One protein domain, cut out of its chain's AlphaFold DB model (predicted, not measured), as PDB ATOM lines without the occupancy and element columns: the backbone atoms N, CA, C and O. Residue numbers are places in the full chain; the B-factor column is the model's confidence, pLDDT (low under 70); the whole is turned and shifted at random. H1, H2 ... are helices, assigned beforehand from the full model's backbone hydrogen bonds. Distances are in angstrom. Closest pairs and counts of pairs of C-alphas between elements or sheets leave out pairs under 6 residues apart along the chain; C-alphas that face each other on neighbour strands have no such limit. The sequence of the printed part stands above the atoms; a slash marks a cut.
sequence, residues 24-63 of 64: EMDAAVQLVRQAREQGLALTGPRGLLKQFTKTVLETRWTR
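Overview. This is residues 24 to 63 of the 64 residues of the protein "Mutator family Transposase" of Bifidobacterium minimum (UniProt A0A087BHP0). Two helices of equal residue count, H1 and then H2, form an open V, with the end of H1 near the start of H2 and a looped link at the corner. The far parts of both arms, residues 24 to 30 and 52 to 63, stick out free. The printed part has 40 residues, no named strand, and is all helix. It is only just loose, close to compact, with a radius of gyration of the C-alphas of 11.2 A, and flat, spanning 31 by 24 by 12 A.

Arrangement. Look first at H1, residues 24 to 37, then at H2, residues 48 to 61. They are close but not clearly touching; their closest C-alphas, those of Ala 35 and Leu 48, are 6.9 A apart. They run opposite ways at a steep tilt of 54 degrees. In both helices every O i to N i+4 pair is within hydrogen-bond range.

Along the chain. Find C-alpha 24 at (153.151, 88.492, 127.554); from there H1 runs 20.0 A to C-alpha 37. H2 runs 20.2 A from C-alpha 48 at (146.696, 94.633, 141.189) to C-alpha 61 at (153.677, 110.660, 130.980).

Size, cuts and confidence. The two C-alphas farthest apart, those of Glu 37 and Arg 63, are 31.9 A apart. The printed part has no cut, and the link of 10 residues is short. In the B-factor column, residues 61 to 63 of the model are under 70.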
ATOM      1  N   GLU A  24     154.005  87.575 126.803       88.56
ATOM      2  CA  GLU A  24     153.151  88.492 127.554       88.56
ATOM      3  C   GLU A  24     152.119  87.760 128.415       88.56
ATOM      4  O   GLU A  24     151.851  88.173 129.544       88.56
ATOM      5  N   MET A  25     151.547  86.665 127.915       91.88
ATOM      6  CA  MET A  25     150.570  85.879 128.659       91.88
ATOM      7  C   MET A  25     151.229  85.082 129.791       91.88
ATOM      8  O   MET A  25     150.671  85.020 130.888       91.88
ATOM      9  N   ASP A  26     152.431  84.542 129.580       93.31
ATOM     10  CA  ASP A  26     153.217  83.938 130.661       93.31
ATOM     11  C   ASP A  26     153.606  84.961 131.730       93.31
ATOM     12  O   ASP A  26     153.406  84.719 132.923       93.31
ATOM     13  N   ALA A  27     154.070  86.142 131.320       92.56
ATOM     14  CA  ALA A  27     154.376  87.231 132.241       92.56
ATOM     15  C   ALA A  27     153.139  87.670 133.047       92.56
ATOM     16  O   ALA A  27     153.224  87.836 134.266       92.56
ATOM     17  N   ALA A  28     151.976  87.798 132.400       92.88
ATOM     18  CA  ALA A  28     150.724  88.142 133.072       92.88
ATOM     19  C   ALA A  28     150.327  87.091 134.119       92.88
ATOM     20  O   ALA A  28     149.857  87.432 135.205       92.88
ATOM     21  N   VAL A  29     150.546  85.809 133.833       95.12
ATOM     22  CA  VAL A  29     150.213  84.726 134.766       95.12
ATOM     23  C   VAL A  29     151.149  84.699 135.960       95.12
ATOM     24  O   VAL A  29     150.676  84.532 137.087       95.12
ATOM     25  N   GLN A  30     152.441  84.933 135.749       95.94
ATOM     26  CA  GLN A  30     153.393  85.059 136.851       95.94
ATOM     27  C   GLN A  30     153.072  86.273 137.729       95.94
ATOM     28  O   GLN A  30     153.045  86.142 138.953       95.94
ATOM     29  N   LEU A  31     152.711  87.410 137.126       94.50
ATOM     30  CA  LEU A  31     152.274  88.605 137.850       94.50
ATOM     31  C   LEU A  31     151.050  88.317 138.735       94.50
ATOM     32  O   LEU A  31     151.025  88.672 139.915       94.50
ATOM     33  N   VAL A  32     150.037  87.638 138.187       95.94
ATOM     34  CA  VAL A  32     148.837  87.245 138.942       95.94
ATOM     35  C   VAL A  32     149.191  86.271 140.063       95.94
ATOM     36  O   VAL A  32     148.673  86.410 141.171       95.94
ATOM     37  N   ARG A  33     150.082  85.304 139.817       96.88
ATOM     38  CA  ARG A  33     150.521  84.343 140.838       96.88
ATOM     39  C   ARG A  33     151.181  85.048 142.020       96.88
ATOM     40  O   ARG A  33     150.761  84.833 143.154       96.88
ATOM     41  N   GLN A  34     152.127  85.946 141.749       96.94
ATOM     42  CA  GLN A  34     152.813  86.735 142.775       96.94
ATOM     43  C   GLN A  34     151.835  87.588 143.589       96.94
ATOM     44  O   GLN A  34     151.929  87.635 144.813       96.94
ATOM     45  N   ALA A  35     150.853  88.217 142.937       95.94
ATOM     46  CA  ALA A  35     149.834  88.990 143.640       95.94
ATOM     47  C   ALA A  35     149.008  88.120 144.603       95.94
ATOM     48  O   ALA A  35     148.751  88.528 145.734       95.94
ATOM     49  N   ARG A  36     148.642  86.897 144.195       95.25
ATOM     50  CA  ARG A  36     147.906  85.959 145.062       95.25
ATOM     51  C   ARG A  36     148.749  85.485 146.242       95.25
ATOM     52  O   ARG A  36     148.236  85.450 147.355       95.25
ATOM     53  N   GLU A  37     150.023  85.167 146.014       97.12
ATOM     54  CA  GLU A  37     150.976  84.785 147.072       97.12
ATOM     55  C   GLU A  37     151.145  85.901 148.118       97.12
ATOM     56  O   GLU A  37     151.285  85.626 149.305       97.12
ATOM     57  N   GLN A  38     151.057  87.165 147.697       94.31
ATOM     58  CA  GLN A  38     151.143  88.339 148.572       94.31
ATOM     59  C   GLN A  38     149.804  88.718 149.233       94.31
ATOM     60  O   GLN A  38     149.742  89.700 149.972       94.31
ATOM     61  N   GLY A  39     148.715  87.993 148.953       94.94
ATOM     62  CA  GLY A  39     147.371  88.340 149.431       94.94
ATOM     63  C   GLY A  39     146.802  89.620 148.805       94.94
ATOM     64  O   GLY A  39     145.838  90.191 149.320       94.94
ATOM     65  N   LEU A  40     147.378  90.090 147.696       95.31
ATOM     66  CA  LEU A  40     146.908  91.266 146.980       95.31
ATOM     67  C   LEU A  40     145.641  90.921 146.191       95.31
ATOM     68  O   LEU A  40     145.613  89.994 145.379       95.31
ATOM     69  N   ALA A  41     144.585  91.711 146.391       95.94
ATOM     70  CA  ALA A  41     143.373  91.586 145.594       95.94
ATOM     71  C   ALA A  41     143.694  91.809 144.107       95.94
ATOM     72  O   ALA A  41     144.355  92.777 143.741       95.94
ATOM     73  N   LEU A  42     143.211  90.935 143.223       95.88
ATOM     74  CA  LEU A  42     143.479  91.065 141.783       95.88
ATOM     75  C   LEU A  42     142.774  92.289 141.172       95.88
ATOM     76  O   LEU A  42     143.261  92.886 140.211       95.88
ATOM     77  N   THR A  43     141.654  92.697 141.768       93.88
ATOM     78  CA  THR A  43     140.832  93.837 141.351       93.88
ATOM     79  C   THR A  43     140.427  94.697 142.556       93.88
ATOM     80  O   THR A  43     140.720  94.370 143.706       93.88
ATOM     81  N   GLY A  44     139.773  95.834 142.295       91.38
ATOM     82  CA  GLY A  44     139.270  96.743 143.326       91.38
ATOM     83  C   GLY A  44     140.180  97.947 143.622       91.38
ATOM     84  O   GLY A  44     141.216  98.137 142.979       91.38
ATOM     85  N   PRO A  45     139.807  98.808 144.590       92.81
ATOM     86  CA  PRO A  45     140.409 100.133 144.778       92.81
ATOM     87  C   PRO A  45     141.884 100.146 145.188       92.81
ATOM     88  O   PRO A  45     142.521 101.197 145.080       92.81
ATOM     89  N   ARG A  46     142.402  99.014 145.667       91.38
ATOM     90  CA  ARG A  46     143.819  98.789 145.988       91.38
ATOM     91  C   ARG A  46     144.371  97.530 145.310       91.38
ATOM     92  O   ARG A  46     145.409  97.037 145.721       91.38
ATOM     93  N   GLY A  47     143.651  96.992 144.325       95.06
ATOM     94  CA  GLY A  47     144.014  95.737 143.681       95.06
ATOM     95  C   GLY A  47     145.058  95.892 142.580       95.06
ATOM     96  O   GLY A  47     145.282  96.995 142.067       95.06
ATOM     97  N   LEU A  48     145.637  94.757 142.188       96.38
ATOM     98  CA  LEU A  48     146.696  94.633 141.189       96.38
ATOM     99  C   LEU A  48     146.374  95.404 139.907       96.38
ATOM    100  O   LEU A  48     147.183  96.216 139.466       96.38
ATOM    101  N   LEU A  49     145.181  95.202 139.332       96.06
ATOM    102  CA  LEU A  49     144.818  95.839 138.064       96.06
ATOM    103  C   LEU A  49     144.840  97.373 138.159       96.06
ATOM    104  O   LEU A  49     145.378  98.040 137.280       96.06
ATOM    105  N   LYS A  50     144.321  97.944 139.254       95.31
ATOM    106  CA  LYS A  50     144.291  99.400 139.442       95.31
ATOM    107  C   LYS A  50     145.694  99.976 139.627       95.31
ATOM    108  O   LYS A  50     145.993 101.036 139.079       95.31
ATOM    109  N   GLN A  51     146.544  99.294 140.392       94.50
ATOM    110  CA  GLN A  51     147.934  99.709 140.586       94.50
ATOM    111  C   GLN A  51     148.724  99.622 139.278       94.50
ATOM    112  O   GLN A  51     149.389 100.585 138.911       94.50
ATOM    113  N   PHE A  52     148.582  98.523 138.535       94.06
ATOM    114  CA  PHE A  52     149.248  98.332 137.251       94.06
ATOM    115  C   PHE A  52     148.877  99.425 136.239       94.06
ATOM    116  O   PHE A  52     149.761 100.054 135.658       94.06
ATOM    117  N   THR A  53     147.585  99.724 136.072       93.56
ATOM    118  CA  THR A  53     147.140 100.793 135.162       93.56
ATOM    119  C   THR A  53     147.639 102.168 135.605       93.56
ATOM    120  O   THR A  53     148.080 102.941 134.756       93.56
ATOM    121  N   LYS A  54     147.638 102.472 136.913       93.56
ATOM    122  CA  LYS A  54     148.215 103.719 137.442       93.56
ATOM    123  C   LYS A  54     149.691 103.841 137.059       93.56
ATOM    124  O   LYS A  54     150.069 104.844 136.465       93.56
ATOM    125  N   THR A  55     150.486 102.801 137.310       92.12
ATOM    126  CA  THR A  55     151.918 102.787 136.982       92.12
ATOM    127  C   THR A  55     152.165 102.981 135.488       92.12
ATOM    128  O   THR A  55     153.028 103.773 135.115       92.12
ATOM    129  N   VAL A  56     151.411 102.312 134.610       91.62
ATOM    130  CA  VAL A  56     151.559 102.475 133.150       91.62
ATOM    131  C   VAL A  56     151.241 103.903 132.711       91.62
ATOM    132  O   VAL A  56     151.955 104.453 131.873       91.62
ATOM    133  N   LEU A  57     150.193 104.514 133.265       92.75
ATOM    134  CA  LEU A  57     149.836 105.896 132.955       92.75
ATOM    135  C   LEU A  57     150.903 106.866 133.470       92.75
ATOM    136  O   LEU A  57     151.391 107.682 132.705       92.75
ATOM    137  N   GLU A  58     151.363 106.739 134.708       92.19
ATOM    138  CA  GLU A  58     152.407 107.623 135.250       92.19
ATOM    139  C   GLU A  58     153.735 107.481 134.491       92.19
ATOM    140  O   GLU A  58     154.350 108.471 134.093       92.19
ATOM    141  N   THR A  59     154.131 106.246 134.179       85.12
ATOM    142  CA  THR A  59     155.370 105.957 133.440       85.12
ATOM    143  C   THR A  59     155.322 106.485 132.006       85.12
ATOM    144  O   THR A  59     156.343 106.920 131.471       85.12
ATOM    145  N   ARG A  60     154.149 106.475 131.359       71.56
ATOM    146  CA  ARG A  60     153.996 106.979 129.983       71.56
ATOM    147  C   ARG A  60     154.022 108.498 129.879       71.56
ATOM    148  O   ARG A  60     154.309 109.009 128.802       71.56
ATOM    149  N   TRP A  61     153.744 109.201 130.968       64.81
ATOM    150  CA  TRP A  61     153.677 110.660 130.980       64.81
ATOM    151  C   TRP A  61     154.941 111.291 131.576       64.81
ATOM    152  O   TRP A  61     155.250 112.426 131.246       64.81
ATOM    153  N   THR A  62     155.731 110.544 132.358       61.88
ATOM    154  CA  THR A  62     157.000 111.035 132.928       61.88
ATOM    155  C   THR A  62     158.198 110.998 131.965       61.88
ATOM    156  O   THR A  62     159.291 111.416 132.337       61.88
ATOM    157  N   ARG A  63     158.024 110.458 130.750       59.03
ATOM    158  CA  ARG A  63     159.070 110.303 129.716       59.03
ATOM    159  C   ARG A  63     158.946 111.307 128.556       59.03
ATOM    160  O   ARG A  63     159.440 111.025 127.464       59.03
TER     161      ARG A  63